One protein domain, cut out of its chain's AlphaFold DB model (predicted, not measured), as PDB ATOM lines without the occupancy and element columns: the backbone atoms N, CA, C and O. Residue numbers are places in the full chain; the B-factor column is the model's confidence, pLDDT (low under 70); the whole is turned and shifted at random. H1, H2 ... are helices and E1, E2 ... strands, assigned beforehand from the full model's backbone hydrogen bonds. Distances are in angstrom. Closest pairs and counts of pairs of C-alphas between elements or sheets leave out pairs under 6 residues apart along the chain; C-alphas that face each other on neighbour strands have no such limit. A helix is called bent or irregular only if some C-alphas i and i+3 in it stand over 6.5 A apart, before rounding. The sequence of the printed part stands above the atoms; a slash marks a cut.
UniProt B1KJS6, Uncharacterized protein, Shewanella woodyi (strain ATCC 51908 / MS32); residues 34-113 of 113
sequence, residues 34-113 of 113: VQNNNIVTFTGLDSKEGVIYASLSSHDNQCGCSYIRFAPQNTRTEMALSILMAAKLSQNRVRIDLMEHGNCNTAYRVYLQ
ATOM      1  N   VAL A  34     -86.146-103.154 -23.925       91.75
ATOM      2  CA  VAL A  34     -87.522-102.667 -24.099       91.75
ATOM      3  C   VAL A  34     -87.875-101.684 -22.991       91.75
ATOM      4  O   VAL A  34     -87.826-102.028 -21.816       91.75
ATOM      5  N   GLN A  35     -88.306-100.481 -23.349       89.81
ATOM      6  CA  GLN A  35     -88.780 -99.474 -22.407       89.81
ATOM      7  C   GLN A  35     -90.288 -99.291 -22.578       89.81
ATOM      8  O   GLN A  35     -90.746 -98.924 -23.659       89.81
ATOM      9  N   ASN A  36     -91.068 -99.526 -21.523       93.25
ATOM     10  CA  ASN A  36     -92.535 -99.502 -21.575       93.25
ATOM     11  C   ASN A  36     -93.117 -98.294 -20.836       93.25
ATOM     12  O   ASN A  36     -92.453 -97.694 -19.990       93.25
ATOM     13  N   ASN A  37     -94.389 -97.993 -21.111       93.69
ATOM     14  CA  ASN A  37     -95.189 -97.024 -20.361       93.69
ATOM     15  C   ASN A  37     -94.556 -95.622 -20.301       93.69
ATOM     16  O   ASN A  37     -94.677 -94.920 -19.293       93.69
ATOM     17  N   ASN A  38     -93.885 -95.201 -21.375       93.75
ATOM     18  CA  ASN A  38     -93.210 -93.908 -21.417       93.75
ATOM     19  C   ASN A  38     -94.161 -92.799 -21.824       93.75
ATOM     20  O   ASN A  38     -94.946 -92.955 -22.757       93.75
ATOM     21  N   ILE A  39     -94.022 -91.647 -21.186       95.19
ATOM     22  CA  ILE A  39     -94.669 -90.418 -21.631       95.19
ATOM     23  C   ILE A  39     -93.648 -89.629 -22.451       95.19
ATOM     24  O   ILE A  39     -92.545 -89.346 -21.977       95.19
ATOM     25  N   VAL A  40     -94.020 -89.271 -23.680       95.38
ATOM     26  CA  VAL A  40     -93.198 -88.440 -24.569       95.38
ATOM     27  C   VAL A  40     -93.396 -86.973 -24.195       95.38
ATOM     28  O   VAL A  40     -94.445 -86.388 -24.467       95.38
ATOM     29  N   THR A  41     -92.389 -86.356 -23.582       93.06
ATOM     30  CA  THR A  41     -92.476 -84.956 -23.128       93.06
ATOM     31  C   THR A  41     -92.029 -83.986 -24.218       93.06
ATOM     32  O   THR A  41     -92.683 -82.974 -24.481       93.06
ATOM     33  N   PHE A  42     -90.946 -84.310 -24.917       93.75
ATOM     34  CA  PHE A  42     -90.363 -83.521 -25.997       93.75
ATOM     35  C   PHE A  42     -89.945 -84.457 -27.127       93.75
ATOM     36  O   PHE A  42     -89.408 -85.522 -26.858       93.75
ATOM     37  N   THR A  43     -90.197 -84.085 -28.379       96.88
ATOM     38  CA  THR A  43     -89.764 -84.865 -29.544       96.88
ATOM     39  C   THR A  43     -89.503 -83.935 -30.717       96.88
ATOM     40  O   THR A  43     -90.206 -82.934 -30.869       96.88
ATOM     41  N   GLY A  44     -88.511 -84.260 -31.543       95.25
ATOM     42  CA  GLY A  44     -88.185 -83.463 -32.721       95.25
ATOM     43  C   GLY A  44     -86.948 -83.956 -33.459       95.25
ATOM     44  O   GLY A  44     -86.365 -84.982 -33.113       95.25
ATOM     45  N   LEU A  45     -86.564 -83.207 -34.488       96.62
ATOM     46  CA  LEU A  45     -85.337 -83.432 -35.240       96.62
ATOM     47  C   LEU A  45     -84.126 -82.980 -34.410       96.62
ATOM     48  O   LEU A  45     -84.071 -81.835 -33.974       96.62
ATOM     49  N   ASP A  46     -83.173 -83.883 -34.205       96.19
ATOM     50  CA  ASP A  46     -81.945 -83.657 -33.433       96.19
ATOM     51  C   ASP A  46     -80.759 -83.286 -34.328       96.19
ATOM     52  O   ASP A  46     -79.866 -82.543 -33.927       96.19
ATOM     53  N   SER A  47     -80.746 -83.789 -35.566       95.12
ATOM     54  CA  SER A  47     -79.685 -83.510 -36.529       95.12
ATOM     55  C   SER A  47     -80.233 -83.381 -37.951       95.12
ATOM     56  O   SER A  47     -81.258 -83.971 -38.301       95.12
ATOM     57  N   LYS A  48     -79.535 -82.618 -38.802       93.94
ATOM     58  CA  LYS A  48     -79.915 -82.410 -40.214       93.94
ATOM     59  C   LYS A  48     -79.895 -83.704 -41.035       93.94
ATOM     60  O   LYS A  48     -80.496 -83.767 -42.100       93.94
ATOM     61  N   GLU A  49     -79.210 -84.727 -40.535       93.88
ATOM     62  CA  GLU A  49     -79.119 -86.063 -41.118       93.88
ATOM     63  C   GLU A  49     -80.379 -86.908 -40.864       93.88
ATOM     64  O   GLU A  49     -80.443 -88.040 -41.331       93.88
ATOM     65  N   GLY A  50     -81.387 -86.385 -40.156       95.12
ATOM     66  CA  GLY A  50     -82.667 -87.075 -39.968       95.12
ATOM     67  C   GLY A  50     -82.788 -87.832 -38.648       95.12
ATOM     68  O   GLY A  50     -83.709 -88.632 -38.502       95.12
ATOM     69  N   VAL A  51     -81.880 -87.610 -37.691       97.81
ATOM     70  CA  VAL A  51     -81.965 -88.221 -36.358       97.81
ATOM     71  C   VAL A  51     -83.102 -87.576 -35.572       97.81
ATOM     72  O   VAL A  51     -83.162 -86.355 -35.462       97.81
ATOM     73  N   ILE A  52     -83.990 -88.387 -35.001       98.25
ATOM     74  CA  ILE A  52     -85.105 -87.921 -34.169       98.25
ATOM     75  C   ILE A  52     -84.773 -88.155 -32.708       98.25
ATOM     76  O   ILE A  52     -84.468 -89.277 -32.314       98.25
ATOM     77  N   TYR A  53     -84.882 -87.105 -31.906       97.81
ATOM     78  CA  TYR A  53     -84.766 -87.165 -30.460       97.81
ATOM     79  C   TYR A  53     -86.151 -87.193 -29.821       97.81
ATOM     80  O   TYR A  53     -87.054 -86.469 -30.254       97.81
ATOM     81  N   ALA A  54     -86.295 -87.969 -28.749       96.94
ATOM     82  CA  ALA A  54     -87.401 -87.823 -27.819       96.94
ATOM     83  C   ALA A  54     -86.934 -87.888 -26.363       96.94
ATOM     84  O   ALA A  54     -86.134 -88.742 -25.986       96.94
ATOM     85  N   SER A  55     -87.467 -86.994 -25.539       95.81
ATOM     86  CA  SER A  55     -87.367 -87.049 -24.088       95.81
ATOM     87  C   SER A  55     -88.536 -87.857 -23.539       95.81
ATOM     88  O   SER A  55     -89.686 -87.681 -23.960       95.81
ATOM     89  N   LEU A  56     -88.225 -88.750 -22.604       92.88
ATOM     90  CA  LEU A  56     -89.166 -89.681 -22.007       92.88
ATOM     91  C   LEU A  56     -89.208 -89.454 -20.499       92.88
ATOM     92  O   LEU A  56     -88.173 -89.464 -19.832       92.88
ATOM     93  N   SER A  57     -90.406 -89.330 -19.937       89.69
ATOM     94  CA  SER A  57     -90.606 -89.565 -18.507       89.69
ATOM     95  C   SER A  57     -91.177 -90.969 -18.330       89.69
ATOM     96  O   SER A  57     -92.252 -91.276 -18.848       89.69
ATOM     97  N   SER A  58     -90.420 -91.831 -17.652       74.12
ATOM     98  CA  SER A  58     -90.700 -93.264 -17.539       74.12
ATOM     99  C   SER A  58     -91.250 -93.631 -16.165       74.12
ATOM    100  O   SER A  58     -90.818 -93.073 -15.156       74.12
ATOM    101  N   HIS A  59     -92.116 -94.646 -16.131       69.00
ATOM    102  CA  HIS A  59     -92.487 -95.361 -14.906       69.00
ATOM    103  C   HIS A  59     -91.850 -96.766 -14.827       69.00
ATOM    104  O   HIS A  59     -91.580 -97.214 -13.720       69.00
ATOM    105  N   ASP A  60     -91.482 -97.388 -15.965       69.75
ATOM    106  CA  ASP A  60     -90.832 -98.717 -16.040       69.75
ATOM    107  C   ASP A  60     -89.597 -98.710 -16.965       69.75
ATOM    108  O   ASP A  60     -89.628 -99.144 -18.123       69.75
ATOM    109  N   ASN A  61     -88.478 -98.184 -16.458       67.25
ATOM    110  CA  ASN A  61     -87.299 -97.886 -17.272       67.25
ATOM    111  C   ASN A  61     -86.316 -99.068 -17.367       67.25
ATOM    112  O   ASN A  61     -85.213 -98.996 -16.825       67.25
ATOM    113  N   GLN A  62     -86.687-100.162 -18.050       78.56
ATOM    114  CA  GLN A  62     -85.793-101.332 -18.147       78.56
ATOM    115  C   GLN A  62     -84.468-101.010 -18.854       78.56
ATOM    116  O   GLN A  62     -83.492-101.707 -18.622       78.56
ATOM    117  N   CYS A  63     -84.421 -99.970 -19.694       85.88
ATOM    118  CA  CYS A  63     -83.221 -99.568 -20.437       85.88
ATOM    119  C   CYS A  63     -82.443 -98.421 -19.790       85.88
ATOM    120  O   CYS A  63     -81.367 -98.080 -20.276       85.88
ATOM    121  N   GLY A  64     -82.982 -97.817 -18.725       86.25
ATOM    122  CA  GLY A  64     -82.361 -96.695 -18.019       86.25
ATOM    123  C   GLY A  64     -82.294 -95.382 -18.810       86.25
ATOM    124  O   GLY A  64     -81.559 -94.478 -18.424       86.25
ATOM    125  N   CYS A  65     -83.046 -95.249 -19.904       90.56
ATOM    126  CA  CYS A  65     -82.980 -94.094 -20.791       90.56
ATOM    127  C   CYS A  65     -84.065 -93.064 -20.438       90.56
ATOM    128  O   CYS A  65     -85.257 -93.361 -20.429       90.56
ATOM    129  N   SER A  66     -83.672 -91.826 -20.133       92.88
ATOM    130  CA  SER A  66     -84.595 -90.675 -20.001       92.88
ATOM    131  C   SER A  66     -84.795 -89.923 -21.321       92.88
ATOM    132  O   SER A  66     -85.583 -88.984 -21.427       92.88
ATOM    133  N   TYR A  67     -84.063 -90.338 -22.346       94.81
ATOM    134  CA  TYR A  67     -84.171 -89.857 -23.707       94.81
ATOM    135  C   TYR A  67     -83.846 -90.996 -24.658       94.81
ATOM    136  O   TYR A  67     -83.223 -91.973 -24.260       94.81
ATOM    137  N   ILE A  68     -84.216 -90.846 -25.918       96.06
ATOM    138  CA  ILE A  68     -83.908 -91.797 -26.981       96.06
ATOM    139  C   ILE A  68     -83.627 -91.055 -28.282       96.06
ATOM    140  O   ILE A  68     -84.170 -89.973 -28.519       96.06
ATOM    141  N   ARG A  69     -82.799 -91.656 -29.138       97.50
ATOM    142  CA  ARG A  69     -82.598 -91.212 -30.514       97.50
ATOM    143  C   ARG A  69     -82.880 -92.327 -31.501       97.50
ATOM    144  O   ARG A  69     -82.345 -93.429 -31.386       97.50
ATOM    145  N   PHE A  70     -83.685 -91.988 -32.493       98.00
ATOM    146  CA  PHE A  70     -83.936 -92.784 -33.679       98.00
ATOM    147  C   PHE A  70     -83.060 -92.253 -34.804       98.00
ATOM    148  O   PHE A  70     -83.272 -91.141 -35.285       98.00
ATOM    149  N   ALA A  71     -82.069 -93.036 -35.213       97.56
ATOM    150  CA  ALA A  71     -81.201 -92.690 -36.327       97.56
ATOM    151  C   ALA A  71     -81.678 -93.378 -37.624       97.56
ATOM    152  O   ALA A  71     -82.210 -94.492 -37.538       97.56
ATOM    153  N   PRO A  72     -81.476 -92.776 -38.814       97.25
ATOM    154  CA  PRO A  72     -81.950 -93.333 -40.090       97.25
ATOM    155  C   PRO A  72     -81.450 -94.751 -40.393       97.25
ATOM    156  O   PRO A  72     -82.126 -95.521 -41.068       97.25
ATOM    157  N   GLN A  73     -80.277 -95.121 -39.873       96.06
ATOM    158  CA  GLN A  73     -79.718 -96.466 -40.012       96.06
ATOM    159  C   GLN A  73     -80.435 -97.528 -39.160       96.06
ATOM    160  O   GLN A  73     -80.324 -98.714 -39.454       96.06
ATOM    161  N   ASN A  74     -81.170 -97.117 -38.121       94.94
ATOM    162  CA  ASN A  74     -81.837 -98.021 -37.179       94.94
ATOM    163  C   ASN A  74     -83.349 -98.090 -37.421       94.94
ATOM    164  O   ASN A  74     -83.976 -99.111 -37.143       94.94
ATOM    165  N   THR A  75     -83.961 -97.004 -37.905       96.62
ATOM    166  CA  THR A  75     -85.408 -96.945 -38.122       96.62
ATOM    167  C   THR A  75     -85.797 -95.964 -39.221       96.62
ATOM    168  O   THR A  75     -85.021 -95.096 -39.613       96.62
ATOM    169  N   ARG A  76     -87.057 -96.047 -39.655       97.12
ATOM    170  CA  ARG A  76     -87.691 -95.025 -40.497       97.12
ATOM    171  C   ARG A  76     -88.078 -93.829 -39.632       97.12
ATOM    172  O   ARG A  76     -89.118 -93.844 -38.969       97.12
ATOM    173  N   THR A  77     -87.212 -92.827 -39.583       97.25
ATOM    174  CA  THR A  77     -87.270 -91.757 -38.584       97.25
ATOM    175  C   THR A  77     -88.518 -90.887 -38.704       97.25
ATOM    176  O   THR A  77     -89.070 -90.482 -37.685       97.25
ATOM    177  N   GLU A  78     -89.057 -90.696 -39.905       96.75
ATOM    178  CA  GLU A  78     -90.294 -89.938 -40.124       96.75
ATOM    179  C   GLU A  78     -91.517 -90.654 -39.535       96.75
ATOM    180  O   GLU A  78     -92.417 -90.016 -38.988       96.75
ATOM    181  N   MET A  79     -91.538 -91.989 -39.604       97.38
ATOM    182  CA  MET A  79     -92.584 -92.802 -38.973       97.38
ATOM    183  C   MET A  79     -92.444 -92.799 -37.456       97.38
ATOM    184  O   MET A  79     -93.437 -92.680 -36.743       97.38
ATOM    185  N   ALA A  80     -91.213 -92.901 -36.952       97.62
ATOM    186  CA  ALA A  80     -90.975 -92.801 -35.520       97.62
ATOM    187  C   ALA A  80     -91.445 -91.438 -34.990       97.62
ATOM    188  O   ALA A  80     -92.185 -91.384 -34.009       97.62
ATOM    189  N   LEU A  81     -91.098 -90.347 -35.681       97.69
ATOM    190  CA  LEU A  81     -91.543 -89.001 -35.329       97.69
ATOM    191  C   LEU A  81     -93.072 -88.876 -35.356       97.69
ATOM    192  O   LEU A  81     -93.638 -88.318 -34.419       97.69
ATOM    193  N   SER A  82     -93.757 -89.395 -36.381       97.56
ATOM    194  CA  SER A  82     -95.221 -89.294 -36.459       97.56
ATOM    195  C   SER A  82     -95.917 -90.031 -35.312       97.56
ATOM    196  O   SER A  82     -96.848 -89.484 -34.719       97.56
ATOM    197  N   ILE A  83     -95.423 -91.211 -34.933       97.94
ATOM    198  CA  ILE A  83     -95.932 -91.981 -33.790       97.94
ATOM    199  C   ILE A  83     -95.675 -91.236 -32.474       97.94
ATOM    200  O   ILE A  83     -96.587 -91.109 -31.658       97.94
ATOM    201  N   LEU A  84     -94.467 -90.702 -32.270       97.62
ATOM    202  CA  LEU A  84     -94.113 -89.936 -31.068       97.62
ATOM    203  C   LEU A  84     -94.951 -88.658 -30.930       97.62
ATOM    204  O   LEU A  84     -95.413 -88.332 -29.836       97.62
ATOM    205  N   MET A  85     -95.179 -87.944 -32.035       97.56
ATOM    206  CA  MET A  85     -96.052 -86.770 -32.053       97.56
ATOM    207  C   MET A  85     -97.502 -87.155 -31.759       97.56
ATOM    208  O   MET A  85     -98.142 -86.503 -30.934       97.56
ATOM    209  N   ALA A  86     -98.007 -88.229 -32.374       97.12
ATOM    210  CA  ALA A  86     -99.346 -88.737 -32.093       97.12
ATOM    211  C   ALA A  86     -99.497 -89.110 -30.611       97.12
ATOM    212  O   ALA A  86    -100.490 -88.730 -29.993       97.12
ATOM    213  N   ALA A  87     -98.497 -89.767 -30.016       96.81
ATOM    214  CA  ALA A  87     -98.480 -90.110 -28.595       96.81
ATOM    215  C   ALA A  87     -98.567 -88.865 -27.712       96.81
ATOM    216  O   ALA A  87     -99.436 -88.772 -26.849       96.81
ATOM    217  N   LYS A  88     -97.719 -87.866 -27.980       95.44
ATOM    218  CA  LYS A  88     -97.696 -86.612 -27.219       95.44
ATOM    219  C   LYS A  88     -99.026 -85.858 -27.302       95.44
ATOM    220  O   LYS A  88     -99.503 -85.365 -26.284       95.44
ATOM    221  N   LEU A  89     -99.623 -85.769 -28.493       96.12
ATOM    222  CA  LEU A  89    -100.889 -85.057 -28.710       96.12
ATOM    223  C   LEU A  89    -102.088 -85.787 -28.095       96.12
ATOM    224  O   LEU A  89    -102.979 -85.142 -27.552       96.12
ATOM    225  N   SER A  90    -102.102 -87.120 -28.166       96.31
ATOM    226  CA  SER A  90    -103.161 -87.957 -27.582       96.31
ATOM    227  C   SER A  90    -102.969 -88.244 -26.094       96.31
ATOM    228  O   SER A  90    -103.847 -88.838 -25.480       96.31
ATOM    229  N   GLN A  91    -101.837 -87.830 -25.515       93.12
ATOM    230  CA  GLN A  91    -101.420 -88.182 -24.154       93.12
ATOM    231  C   GLN A  91    -101.312 -89.702 -23.920       93.12
ATOM    232  O   GLN A  91    -101.352 -90.165 -22.778       93.12
ATOM    233  N   ASN A  92    -101.131 -90.473 -24.995       95.62
ATOM    234  CA  ASN A  92    -100.905 -91.909 -24.924       95.62
ATOM    235  C   ASN A  92     -99.460 -92.214 -24.536       95.62
ATOM    236  O   ASN A  92     -98.533 -91.431 -24.783       95.62
ATOM    237  N   ARG A  93     -99.266 -93.387 -23.935       95.31
ATOM    238  CA  ARG A  93     -97.926 -93.853 -23.578       95.31
ATOM    239  C   ARG A  93     -97.275 -94.512 -24.785       95.31
ATOM    240  O   ARG A  93     -97.936 -94.850 -25.764       95.31
ATOM    241  N   VAL A  94     -95.960 -94.689 -24.721       95.69
ATOM    242  CA  VAL A  94     -95.215 -95.409 -25.751       95.69
ATOM    243  C   VAL A  94     -94.328 -96.498 -25.181       95.69
ATOM    244  O   VAL A  94     -93.682 -96.344 -24.136       95.69
ATOM    245  N   ARG A  95     -94.237 -97.577 -25.954       95.38
ATOM    246  CA  ARG A  95     -93.172 -98.565 -25.839       95.38
ATOM    247  C   ARG A  95     -92.096 -98.256 -26.870       95.38
ATOM    248  O   ARG A  95     -92.416 -98.012 -28.032       95.38
ATOM    249  N   ILE A  96     -90.836 -98.308 -26.453       95.06
ATOM    250  CA  ILE A  96     -89.673 -98.089 -27.314       95.06
ATOM    251  C   ILE A  96     -88.703 -99.252 -27.138       95.06
ATOM    252  O   ILE A  96     -88.364 -99.608 -26.012       95.06
ATOM    253  N   ASP A  97     -88.244 -99.817 -28.252       94.81
ATOM    254  CA  ASP A  97     -87.242-100.882 -28.247       94.81
ATOM    255  C   ASP A  97     -85.889-100.323 -28.726       94.81
ATOM    256  O   ASP A  97     -85.814 -99.587 -29.720       94.81
ATOM    257  N   LEU A  98     -84.823-100.688 -28.015       94.62
ATOM    258  CA  LEU A  98     -83.431-100.309 -28.253       94.62
ATOM    259  C   LEU A  98     -82.629-101.546 -28.664       94.62
ATOM    260  O   LEU A  98     -82.857-102.639 -28.141       94.62
ATOM    261  N   MET A  99     -81.698-101.392 -29.607       93.06
ATOM    262  CA  MET A  99     -80.849-102.508 -30.045       93.06
ATOM    263  C   MET A  99     -79.855-102.914 -28.953       93.06
ATOM    264  O   MET A  99     -79.513-104.088 -28.844       93.06
ATOM    265  N   GLU A 100     -79.437-101.955 -28.128       90.31
ATOM    266  CA  GLU A 100     -78.454-102.142 -27.067       90.31
ATOM    267  C   GLU A 100     -78.961-101.561 -25.742       90.31
ATOM    268  O   GLU A 100     -79.400-100.409 -25.662       90.31
ATOM    269  N   HIS A 101     -78.869-102.353 -24.677       88.62
ATOM    270  CA  HIS A 101     -79.163-101.902 -23.322       88.62
ATOM    271  C   HIS A 101     -78.252-100.734 -22.900       88.62
ATOM    272  O   HIS A 101     -77.037-100.779 -23.085       88.62
ATOM    273  N   GLY A 102     -78.837 -99.676 -22.330       87.06
ATOM    274  CA  GLY A 102     -78.120 -98.474 -21.888       87.06
ATOM    275  C   GLY A 102     -77.660 -97.528 -23.007       87.06
ATOM    276  O   GLY A 102     -77.265 -96.399 -22.717       87.06
ATOM    277  N   ASN A 103     -77.742 -97.926 -24.282       92.88
ATOM    278  CA  ASN A 103     -77.376 -97.066 -25.404       92.88
ATOM    279  C   ASN A 103     -78.616 -96.419 -26.031       92.88
ATOM    280  O   ASN A 103     -79.182 -96.902 -27.018       92.88
ATOM    281  N   CYS A 104     -78.995 -95.266 -25.486       93.81
ATOM    282  CA  CYS A 104     -80.185 -94.514 -25.882       93.81
ATOM    283  C   CYS A 104     -80.188 -94.025 -27.344       93.81
ATOM    284  O   CYS A 104     -81.206 -93.521 -27.810       93.81
ATOM    285  N   ASN A 105     -79.087 -94.177 -28.089       95.56
ATOM    286  CA  ASN A 105     -78.991 -93.779 -29.499       95.56
ATOM    287  C   ASN A 105     -79.337 -94.908 -30.484       95.56
ATOM    288  O   ASN A 105     -79.209 -94.744 -31.698       95.56
ATOM    289  N   THR A 106     -79.746 -96.064 -29.963       95.50
ATOM    290  CA  THR A 106     -80.015 -97.277 -30.746       95.50
ATOM    291  C   THR A 106     -81.498 -97.628 -30.801       95.50
ATOM    292  O   THR A 106     -81.865 -98.783 -31.019       95.50
ATOM    293  N   ALA A 107     -82.380 -96.650 -30.586       96.19
ATOM    294  CA  ALA A 107     -83.809 -96.892 -30.682       96.19
ATOM    295  C   ALA A 107     -84.170 -97.265 -32.129       96.19
ATOM    296  O   ALA A 107     -83.719 -96.619 -33.082       96.19
ATOM    297  N   TYR A 108     -84.970 -98.320 -32.291       96.44
ATOM    298  CA  TYR A 108     -85.312 -98.857 -33.614       96.44
ATOM    299  C   TYR A 108     -86.811 -99.114 -33.814       96.44
ATOM    300  O   TYR A 108     -87.268 -99.177 -34.957       96.44
ATOM    301  N   ARG A 109     -87.606 -99.210 -32.736       96.25
ATOM    302  CA  ARG A 109     -89.074 -99.336 -32.798       96.25
ATOM    303  C   ARG A 109     -89.757 -98.445 -31.768       96.25
ATOM    304  O   ARG A 109     -89.238 -98.260 -30.669       96.25
ATOM    305  N   VAL A 110     -90.938 -97.947 -32.123       96.88
ATOM    306  CA  VAL A 110     -91.844 -97.217 -31.231       96.88
ATOM    307  C   VAL A 110     -93.284 -97.656 -31.477       96.88
ATOM    308  O   VAL A 110     -93.689 -97.854 -32.622       96.88
ATOM    309  N   TYR A 111     -94.049 -97.800 -30.398       96.00
ATOM    310  CA  TYR A 111     -95.451 -98.211 -30.405       96.00
ATOM    311  C   TYR A 111     -96.271 -97.294 -29.502       96.00
ATOM    312  O   TYR A 111     -95.806 -96.946 -28.419       96.00
ATOM    313  N   LEU A 112     -97.491 -96.955 -29.918       95.62
ATOM    314  CA  LEU A 112     -98.500 -96.378 -29.025       95.62
ATOM    315  C   LEU A 112     -99.029 -97.458 -28.076       95.62
ATOM    316  O   LEU A 112     -99.204 -98.607 -28.487       95.62
ATOM    317  N   GLN A 113     -99.284 -97.070 -26.830       91.88
ATOM    318  CA  GLN A 113     -99.902 -97.879 -25.783       91.88
ATOM    319  C   GLN A 113    -101.120 -97.164 -25.212       91.88
ATOM    320  O   GLN A 113    -101.027 -95.931 -24.992       91.88
TER     321      GLN A 113
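What this domain is: This is residues 34 to 113 of the 113 residues of an uncharacterized protein of Shewanella woodyi (strain ATCC 51908 / MS32) (UniProt B1KJS6). One five-stranded sheet, strongly curled like part of a barrel, wraps round a single helix, H1. The sheet folds back on itself into two leaves that face each other, E3 and E2 in one and E4 and E5 in the other, with the long, bent strand E1 as the hinge, and one end of edge strand E3 comes near one end of edge strand E5. The printed part has 80 residues with one named helix and five named strands, in the order E1 E2 E3 H1 E4 E5; across the sheet the order is E3 E2 E1 E4 E5, antiparallel throughout. The class is mixed, helices and strands. The whole is compact, with a radius of gyration of the C-alphas of 10.9 A, and spans 31 by 28 by 16 A.

How they stand to each other: Start at the first printed residue, in strand E1, residues 34 to 45, which bends by 105 degrees at residue 37. Its pairing is staggered: residues 39 to 45 pair with E2, residues 52 to 57, and residues 34 to 38 pair with E4, residues 94 to 98. E1 and E2 form an antiparallel hairpin; look for N 44 and O 53, 2.9 A apart and within hydrogen-bond range. The next hairpin joins E2 to E3, residues 67 to 70, antiparallel with 153 degrees between their directions; N 68 and O 54 are 2.8 A apart. E1, E2 and E3 make a meander, each strand the antiparallel neighbour of the one before. Then comes helix H1, residues 77 to 90, in which every O i to N i+4 pair is within hydrogen-bond range. H1 is on the sheet, which curls round it. Its closest C-alphas to E1 are those of Lys 88 and Val 40, 5.5 A apart. Beyond H1, E4 is the antiparallel neighbour of E1, with N 35 and O 96 at 2.8 A. E4 forms a hairpin with E5, residues 107 to 112, antiparallel at 163 degrees; N 97 and O 109 are 3.0 A apart. The closest C-alphas of E5 and H1 are those of Val 110 and Ala 80, at 6.2 A. The sheet is a folded sheet, bent back on itself into two leaves that face each other: E3 and E2 face E4 and E5, with 27 pairs of C-alphas within 11 A. The closest C-alphas of the edge strands E3 and E5 are those of Phe 70 and Ala 107, 5.1 A apart. E2 is apart from both E4 and E5.

Where its parts are: Find C-alpha 34 at (-87.522, -102.667, -24.099); from there E1 runs to residue 45, 22.3 A from first to last C-alpha. E2, residues 52 to 57, measures 16.7 A, and E3, residues 67 to 70, 10.4 A. Find C-alpha 77 at (-87.270, -91.757, -38.584), where H1 begins; it runs 19.7 A to residue 90. E4, residues 94 to 98, measures 13.0 A. E5, residues 107 to 112, measures 14.8 A and ends with C-alpha 112 at (-98.500, -96.378, -29.025).

The domain as a whole: Look at Lys 48 and Asp 60 for the two C-alphas farthest apart, 31.1 A. The C-alphas of Val 34 and Gln 113, the first and last printed, are 13.4 A apart, and Gln 113 is the chain's last residue. The printed part has no cut. The link from H1 to E4 is tight, the other links are short, and no link is long. The mean pLDDT of the printed part is 93.5; look to residues 59 to 61, between E2 and E3, for the three residues under 70.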